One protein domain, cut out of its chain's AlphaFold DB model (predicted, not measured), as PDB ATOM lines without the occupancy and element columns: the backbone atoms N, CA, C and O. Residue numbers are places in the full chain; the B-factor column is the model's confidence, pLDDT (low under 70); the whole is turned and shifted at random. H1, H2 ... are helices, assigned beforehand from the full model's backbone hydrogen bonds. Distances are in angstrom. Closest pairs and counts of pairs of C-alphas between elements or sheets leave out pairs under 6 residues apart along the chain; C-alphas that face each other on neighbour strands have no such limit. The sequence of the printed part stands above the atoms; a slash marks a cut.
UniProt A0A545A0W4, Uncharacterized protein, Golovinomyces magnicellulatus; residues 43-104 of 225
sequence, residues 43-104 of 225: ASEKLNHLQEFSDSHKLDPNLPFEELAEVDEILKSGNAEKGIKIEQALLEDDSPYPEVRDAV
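This is residues 43 to 104 of the 225 residues of an uncharacterized protein of Golovinomyces magnicellulatus (UniProt A0A545A0W4). Helices H2 and H3 form a hairpin, side by side and running opposite ways, and the longest helix, H1, packs slantwise across one face of it, so that the three centres make a triangle. A short helix, H4, lies beyond this three-helix body at one end of the longest axis and touches no other helix. The 62 printed residues hold four named helices, in the order H1, H2, H3, H4, and no named strand; the class is all helix. The whole is compact, with a radius of gyration of the C-alphas of 11.3 A and spans of 33 by 23 by 16 A.

H1 is residues 43 to 57, 21.0 A long, from C-alpha 43 at (107.404, -45.636, -195.091). H2 is residues 65 to 77, 18.1 A. H3 is residues 80 to 91, 15.9 A. H4 is residues 98 to 103, 8.6 A, ending with C-alpha 103 at (82.645, -61.539, -203.228).

H1 touches H2 at a steep tilt of 42 degrees, opposite ways, a helical hairpin; the closest C-alphas, of Ser 54 and Leu 68, are 6.7 A apart. H1 touches H3 at a steep tilt of 56 degrees, the same way, closest at the C-alphas of Leu 50 and Glu 87, 5.9 A. H2, with residues 71 to 75 alone, touches H3 in a second helical hairpin, at a shallow tilt of 30 degrees, opposite ways; the closest C-alphas, of Ile 74 and Gly 83, are 6.0 A apart. Helix packing is mostly crossed, at steep tilts, but only just: 1 of 3 pairs is shallow. H4 is apart from H1, H2 and H3. Every O i to N i+4 pair is within hydrogen-bond range in H1, H2 and H4, and 7 of 8 in H3.

The C-alphas farthest apart, of Gly 78 and Ala 103, are 34.0 A apart. The printed part has no cut. The link from H2 to H3 is tight, the other two are short, and no link is long. The mean pLDDT of the printed part is 81.1, with residues 91 to 93 under 70.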
ATOM      1  N   ALA A  43     107.661 -46.186-193.758       70.31
ATOM      2  CA  ALA A  43     107.404 -45.636-195.091       70.31
ATOM      3  C   ALA A  43     108.260 -46.249-196.207       70.31
ATOM      4  O   ALA A  43     107.764 -46.457-197.309       70.31
ATOM      5  N   SER A  44     109.530 -46.558-195.938       76.62
ATOM      6  CA  SER A  44     110.389 -47.232-196.917       76.62
ATOM      7  C   SER A  44     109.915 -48.654-197.211       76.62
ATOM      8  O   SER A  44     109.975 -49.083-198.356       76.62
ATOM      9  N   GLU A  45     109.412 -49.371-196.202       79.81
ATOM     10  CA  GLU A  45     108.862 -50.722-196.378       79.81
ATOM     11  C   GLU A  45     107.582 -50.691-197.215       79.81
ATOM     12  O   GLU A  45     107.470 -51.441-198.180       79.81
ATOM     13  N   LYS A  46     106.670 -49.756-196.917       80.62
ATOM     14  CA  LYS A  46     105.435 -49.551-197.687       80.62
ATOM     15  C   LYS A  46     105.725 -49.198-199.151       80.62
ATOM     16  O   LYS A  46     105.119 -49.751-200.060       80.62
ATOM     17  N   LEU A  47     106.703 -48.328-199.412       81.69
ATOM     18  CA  LEU A  47     107.092 -47.989-200.787       81.69
ATOM     19  C   LEU A  47     107.712 -49.176-201.539       81.69
ATOM     20  O   LEU A  47     107.415 -49.356-202.719       81.69
ATOM     21  N   ASN A  48     108.519 -50.001-200.867       84.25
ATOM     22  CA  ASN A  48     109.059 -51.226-201.462       84.25
ATOM     23  C   ASN A  48     107.943 -52.227-201.796       84.25
ATOM     24  O   ASN A  48     107.960 -52.815-202.873       84.25
ATOM     25  N   HIS A  49     106.955 -52.376-200.911       83.38
ATOM     26  CA  HIS A  49     105.800 -53.248-201.124       83.38
ATOM     27  C   HIS A  49     104.936 -52.773-202.303       83.38
ATOM     28  O   HIS A  49     104.534 -53.569-203.147       83.38
ATOM     29  N   LEU A  50     104.732 -51.460-202.432       84.19
ATOM     30  CA  LEU A  50     104.028 -50.868-203.569       84.19
ATOM     31  C   LEU A  50     104.788 -51.066-204.895       84.19
ATOM     32  O   LEU A  50     104.180 -51.304-205.940       84.19
ATOM     33  N   GLN A  51     106.120 -50.988-204.861       86.44
ATOM     34  CA  GLN A  51     106.960 -51.268-206.024       86.44
ATOM     35  C   GLN A  51     106.882 -52.746-206.435       86.44
ATOM     36  O   GLN A  51     106.692 -53.041-207.614       86.44
ATOM     37  N   GLU A  52     106.955 -53.662-205.471       86.00
ATOM     38  CA  GLU A  52     106.778 -55.100-205.696       86.00
ATOM     39  C   GLU A  52     105.381 -55.425-206.245       86.00
ATOM     40  O   GLU A  52     105.236 -56.242-207.159       86.00
ATOM     41  N   PHE A  53     104.350 -54.737-205.753       84.94
ATOM     42  CA  PHE A  53     102.989 -54.850-206.262       84.94
ATOM     43  C   PHE A  53     102.886 -54.416-207.733       84.94
ATOM     44  O   PHE A  53     102.373 -55.181-208.550       84.94
ATOM     45  N   SER A  54     103.427 -53.245-208.101       84.62
ATOM     46  CA  SER A  54     103.465 -52.793-209.506       84.62
ATOM     47  C   SER A  54     104.204 -53.796-210.397       84.62
ATOM     48  O   SER A  54     103.707 -54.183-211.456       84.62
ATOM     49  N   ASP A  55     105.371 -54.276-209.961       86.38
ATOM     50  CA  ASP A  55     106.181 -55.193-210.763       86.38
ATOM     51  C   ASP A  55     105.512 -56.561-210.961       86.38
ATOM     52  O   ASP A  55     105.616 -57.137-212.047       86.38
ATOM     53  N   SER A  56     104.786 -57.061-209.958       84.31
ATOM     54  CA  SER A  56     104.067 -58.338-210.041       84.31
ATOM     55  C   SER A  56     102.772 -58.265-210.857       84.31
ATOM     56  O   SER A  56     102.451 -59.232-211.549       84.31
ATOM     57  N   HIS A  57     102.065 -57.130-210.849       85.62
ATOM     58  CA  HIS A  57     100.748 -56.991-211.491       85.62
ATOM     59  C   HIS A  57     100.775 -56.245-212.837       85.62
ATOM     60  O   HIS A  57      99.745 -56.120-213.494       85.62
ATOM     61  N   LYS A  58     101.949 -55.811-213.318       83.62
ATOM     62  CA  LYS A  58     102.126 -55.109-214.610       83.62
ATOM     63  C   LYS A  58     101.511 -55.802-215.826       83.62
ATOM     64  O   LYS A  58     101.154 -55.134-216.793       83.62
ATOM     65  N   LEU A  59     101.470 -57.134-215.815       84.06
ATOM     66  CA  LEU A  59     100.967 -57.957-216.919       84.06
ATOM     67  C   LEU A  59      99.662 -58.680-216.570       84.06
ATOM     68  O   LEU A  59      99.270 -59.597-217.294       84.06
ATOM     69  N   ASP A  60      99.006 -58.301-215.473       86.06
ATOM     70  CA  ASP A  60      97.758 -58.924-215.055       86.06
ATOM     71  C   ASP A  60      96.565 -58.329-215.824       86.06
ATOM     72  O   ASP A  60      96.266 -57.144-215.671       86.06
ATOM     73  N   PRO A  61      95.856 -59.119-216.652       84.06
ATOM     74  CA  PRO A  61      94.688 -58.635-217.379       84.06
ATOM     75  C   PRO A  61      93.462 -58.381-216.489       84.06
ATOM     76  O   PRO A  61      92.510 -57.762-216.962       84.06
ATOM     77  N   ASN A  62      93.446 -58.883-215.250       84.12
ATOM     78  CA  ASN A  62      92.295 -58.795-214.351       84.12
ATOM     79  C   ASN A  62      92.345 -57.579-213.414       84.12
ATOM     80  O   ASN A  62      91.381 -57.342-212.693       84.12
ATOM     81  N   LEU A  63      93.440 -56.812-213.406       84.25
ATOM     82  CA  LEU A  63      93.555 -55.601-212.598       84.25
ATOM     83  C   LEU A  63      93.218 -54.362-213.454       84.25
ATOM     84  O   LEU A  63      93.695 -54.255-214.588       84.25
ATOM     85  N   PRO A  64      92.394 -53.416-212.967       82.19
ATOM     86  CA  PRO A  64      92.038 -52.233-213.741       82.19
ATOM     87  C   PRO A  64      93.275 -51.382-214.060       82.19
ATOM     88  O   PRO A  64      94.025 -50.972-213.175       82.19
ATOM     89  N   PHE A  65      93.458 -51.066-215.346       78.88
ATOM     90  CA  PHE A  65      94.614 -50.308-215.844       78.88
ATOM     91  C   PHE A  65      94.799 -48.937-215.179       78.88
ATOM     92  O   PHE A  65      95.925 -48.455-215.096       78.88
ATOM     93  N   GLU A  66      93.712 -48.324-214.708       81.31
ATOM     94  CA  GLU A  66      93.738 -47.023-214.033       81.31
ATOM     95  C   GLU A  66      94.491 -47.089-212.695       81.31
ATOM     96  O   GLU A  66      95.340 -46.243-212.427       81.31
ATOM     97  N   GLU A  67      94.256 -48.132-211.891       78.50
ATOM     98  CA  GLU A  67      94.916 -48.307-210.588       78.50
ATOM     99  C   GLU A  67      96.415 -48.593-210.764       78.50
ATOM    100  O   GLU A  67      97.253 -48.042-210.050       78.50
ATOM    101  N   LEU A  68      96.778 -49.391-211.774       79.94
ATOM    102  CA  LEU A  68      98.178 -49.645-212.126       79.94
ATOM    103  C   LEU A  68      98.894 -48.382-212.610       79.94
ATOM    104  O   LEU A  68     100.036 -48.137-212.216       79.94
ATOM    105  N   ALA A  69      98.239 -47.586-213.458       83.62
ATOM    106  CA  ALA A  69      98.793 -46.332-213.953       83.62
ATOM    107  C   ALA A  69      99.019 -45.335-212.807       83.62
ATOM    108  O   ALA A  69     100.086 -44.724-212.739       83.62
ATOM    109  N   GLU A  70      98.069 -45.232-211.874       82.44
ATOM    110  CA  GLU A  70      98.180 -44.371-210.696       82.44
ATOM    111  C   GLU A  70      99.367 -44.774-209.801       82.44
ATOM    112  O   GLU A  70     100.174 -43.923-209.410       82.44
ATOM    113  N   VAL A  71      99.538 -46.074-209.535       82.69
ATOM    114  CA  VAL A  71     100.676 -46.596-208.757       82.69
ATOM    115  C   VAL A  71     102.011 -46.282-209.442       82.69
ATOM    116  O   VAL A  71     102.942 -45.782-208.802       82.69
ATOM    117  N   ASP A  72     102.110 -46.517-210.752       84.31
ATOM    118  CA  ASP A  72     103.321 -46.266-211.539       84.31
ATOM    119  C   ASP A  72     103.691 -44.775-211.592       84.31
ATOM    120  O   ASP A  72     104.869 -44.412-211.521       84.31
ATOM    121  N   GLU A  73     102.698 -43.893-211.722       84.56
ATOM    122  CA  GLU A  73     102.891 -42.443-211.687       84.56
ATOM    123  C   GLU A  73     103.392 -41.974-210.322       84.56
ATOM    124  O   GLU A  73     104.276 -41.116-210.240       84.56
ATOM    125  N   ILE A  74     102.890 -42.560-209.240       82.44
ATOM    126  CA  ILE A  74     103.301 -42.195-207.887       82.44
ATOM    127  C   ILE A  74     104.730 -42.643-207.600       82.44
ATOM    128  O   ILE A  74     105.518 -41.827-207.108       82.44
ATOM    129  N   LEU A  75     105.096 -43.866-207.996       82.06
ATOM    130  CA  LEU A  75     106.471 -44.360-207.909       82.06
ATOM    131  C   LEU A  75     107.438 -43.482-208.725       82.06
ATOM    132  O   LEU A  75     108.516 -43.142-208.238       82.06
ATOM    133  N   LYS A  76     107.038 -43.034-209.926       83.25
ATOM    134  CA  LYS A  76     107.843 -42.126-210.772       83.25
ATOM    135  C   LYS A  76     107.930 -40.704-210.215       83.25
ATOM    136  O   LYS A  76     108.968 -40.060-210.343       83.25
ATOM    137  N   SER A  77     106.856 -40.201-209.607       81.19
ATOM    138  CA  SER A  77     106.799 -38.846-209.043       81.19
ATOM    139  C   SER A  77     107.578 -38.691-207.732       81.19
ATOM    140  O   SER A  77     107.835 -37.564-207.308       81.19
ATOM    141  N   GLY A  78     107.944 -39.802-207.077       74.62
ATOM    142  CA  GLY A  78     108.657 -39.798-205.796       74.62
ATOM    143  C   GLY A  78     107.838 -39.232-204.630       74.62
ATOM    144  O   GLY A  78     108.403 -38.861-203.601       74.62
ATOM    145  N   ASN A  79     106.512 -39.129-204.771       82.00
ATOM    146  CA  ASN A  79     105.639 -38.590-203.734       82.00
ATOM    147  C   ASN A  79     105.310 -39.662-202.682       82.00
ATOM    148  O   ASN A  79     104.319 -40.388-202.797       82.00
ATOM    149  N   ALA A  80     106.143 -39.733-201.643       76.50
ATOM    150  CA  ALA A  80     106.022 -40.719-200.570       76.50
ATOM    151  C   ALA A  80     104.665 -40.667-199.843       76.50
ATOM    152  O   ALA A  80     104.107 -41.710-199.514       76.50
ATOM    153  N   GLU A  81     104.088 -39.479-199.636       78.50
ATOM    154  CA  GLU A  81     102.812 -39.337-198.919       78.50
ATOM    155  C   GLU A  81     101.628 -39.930-199.690       78.50
ATOM    156  O   GLU A  81     100.719 -40.503-199.088       78.50
ATOM    157  N   LYS A  82     101.620 -39.797-201.022       80.75
ATOM    158  CA  LYS A  82     100.586 -40.408-201.869       80.75
ATOM    159  C   LYS A  82     100.780 -41.918-201.990       80.75
ATOM    160  O   LYS A  82      99.797 -42.645-201.891       80.75
ATOM    161  N   GLY A  83     102.026 -42.380-202.121       78.81
ATOM    162  CA  GLY A  83     102.345 -43.811-202.198       78.81
ATOM    163  C   GLY A  83     101.885 -44.579-200.966       78.81
ATOM    164  O   GLY A  83     101.234 -45.606-201.095       78.81
ATOM    165  N   ILE A  84     102.115 -44.023-199.775       80.12
ATOM    166  CA  ILE A  84     101.678 -44.634-198.511       80.12
ATOM    167  C   ILE A  84     100.148 -44.739-198.424       80.12
ATOM    168  O   ILE A  84      99.635 -45.727-197.914       80.12
ATOM    169  N   LYS A  85      99.402 -43.745-198.924       81.06
ATOM    170  CA  LYS A  85      97.928 -43.769-198.888       81.06
ATOM    171  C   LYS A  85      97.335 -44.826-199.813       81.06
ATOM    172  O   LYS A  85      96.344 -45.446-199.447       81.06
ATOM    173  N   ILE A  86      97.921 -45.006-200.993       79.06
ATOM    174  CA  ILE A  86      97.458 -46.012-201.953       79.06
ATOM    175  C   ILE A  86      97.848 -47.412-201.507       79.06
ATOM    176  O   ILE A  86      97.024 -48.309-201.577       79.06
ATOM    177  N   GLU A  87      99.058 -47.586-200.983       80.69
ATOM    178  CA  GLU A  87      99.504 -48.842-200.375       80.69
ATOM    179  C   GLU A  87      98.538 -49.284-199.270       80.69
ATOM    180  O   GLU A  87      98.006 -50.388-199.319       80.69
ATOM    181  N   GLN A  88      98.188 -48.368-198.363       77.81
ATOM    182  CA  GLN A  88      97.191 -48.612-197.323       77.81
ATOM    183  C   GLN A  88      95.818 -49.007-197.904       77.81
ATOM    184  O   GLN A  88      95.148 -49.885-197.369       77.81
ATOM    185  N   ALA A  89      95.379 -48.358-198.988       75.12
ATOM    186  CA  ALA A  89      94.066 -48.596-199.590       75.12
ATOM    187  C   ALA A  89      93.990 -49.882-200.434       75.12
ATOM    188  O   ALA A  89      92.930 -50.501-200.494       75.12
ATOM    189  N   LEU A  90      95.085 -50.263-201.096       72.31
ATOM    190  CA  LEU A  90      95.159 -51.436-201.970       72.31
ATOM    191  C   LEU A  90      95.548 -52.716-201.228       72.31
ATOM    192  O   LEU A  90      95.197 -53.794-201.695       72.31
ATOM    193  N   LEU A  91      96.305 -52.616-200.129       68.56
ATOM    194  CA  LEU A  91      97.000 -53.774-199.553       68.56
ATOM    195  C   LEU A  91      96.662 -54.058-198.092       68.56
ATOM    196  O   LEU A  91      96.858 -55.189-197.653       68.56
ATOM    197  N   GLU A  92      96.181 -53.077-197.322       66.62
ATOM    198  CA  GLU A  92      96.079 -53.271-195.872       66.62
ATOM    199  C   GLU A  92      94.838 -54.075-195.458       66.62
ATOM    200  O   GLU A  92      94.906 -54.775-194.454       66.62
ATOM    201  N   ASP A  93      93.747 -54.060-196.240       63.59
ATOM    202  CA  ASP A  93      92.474 -54.639-195.782       63.59
ATOM    203  C   ASP A  93      91.553 -55.237-196.858       63.59
ATOM    204  O   ASP A  93      90.442 -55.645-196.522       63.59
ATOM    205  N   ASP A  94      91.956 -55.338-198.123       78.12
ATOM    206  CA  ASP A  94      91.123 -55.983-199.138       78.12
ATOM    207  C   ASP A  94      91.944 -56.513-200.312       78.12
ATOM    208  O   ASP A  94      93.110 -56.176-200.498       78.12
ATOM    209  N   SER A  95      91.318 -57.366-201.123       84.19
ATOM    210  CA  SER A  95      91.927 -57.798-202.375       84.19
ATOM    211  C   SER A  95      92.044 -56.621-203.360       84.19
ATOM    212  O   SER A  95      91.089 -55.848-203.481       84.19
ATOM    213  N   PRO A  96      93.151 -56.520-204.124       81.88
ATOM    214  CA  PRO A  96      93.300 -55.525-205.190       81.88
ATOM    215  C   PRO A  96      92.314 -55.761-206.343       81.88
ATOM    216  O   PRO A  96      92.038 -54.857-207.122       81.88
ATOM    217  N   TYR A  97      91.750 -56.967-206.449       84.94
ATOM    218  CA  TYR A  97      90.758 -57.282-207.466       84.94
ATOM    219  C   TYR A  97      89.360 -56.889-206.983       84.94
ATOM    220  O   TYR A  97      88.891 -57.434-205.970       84.94
ATOM    221  N   PRO A  98      88.656 -56.000-207.704       82.81
ATOM    222  CA  PRO A  98      87.339 -55.531-207.290       82.81
ATOM    223  C   PRO A  98      86.334 -56.683-207.175       82.81
ATOM    224  O   PRO A  98      85.550 -56.725-206.230       82.81
ATOM    225  N   GLU A  99      86.413 -57.679-208.060       84.81
ATOM    226  CA  GLU A  99      85.530 -58.846-208.035       84.81
ATOM    227  C   GLU A  99      85.742 -59.715-206.789       84.81
ATOM    228  O   GLU A  99      84.791 -60.305-206.274       84.81
ATOM    229  N   VAL A 100      86.981 -59.814-206.295       86.62
ATOM    230  CA  VAL A 100      87.316 -60.629-205.116       86.62
ATOM    231  C   VAL A 100      86.882 -59.918-203.837       86.62
ATOM    232  O   VAL A 100      86.272 -60.551-202.973       86.62
ATOM    233  N   ARG A 101      87.134 -58.605-203.749       84.75
ATOM    234  CA  ARG A 101      86.701 -57.757-202.627       84.75
ATOM    235  C   ARG A 101      85.179 -57.742-202.466       84.75
ATOM    236  O   ARG A 101      84.674 -57.820-201.349       84.75
ATOM    237  N   ASP A 102      84.437 -57.702-203.571       84.44
ATOM    238  CA  ASP A 102      82.972 -57.713-203.518       84.44
ATOM    239  C   ASP A 102      82.401 -59.093-203.145       84.44
ATOM    240  O   ASP A 102      81.315 -59.193-202.565       84.44
ATOM    241  N   ALA A 103      83.118 -60.177-203.459       85.88
ATOM    242  CA  ALA A 103      82.645 -61.539-203.228       85.88
ATOM    243  C   ALA A 103      82.887 -62.041-201.794       85.88
ATOM    244  O   ALA A 103      82.094 -62.839-201.278       85.88
ATOM    245  N   VAL A 104      83.983 -61.624-201.154       81.81
ATOM    246  CA  VAL A 104      84.424 -62.167-199.864       81.81
ATOM    247  C   VAL A 104      84.846 -61.043-198.930       81.81
ATOM    248  O   VAL A 104      85.606 -60.159-199.286       81.81
TER     249      VAL A 104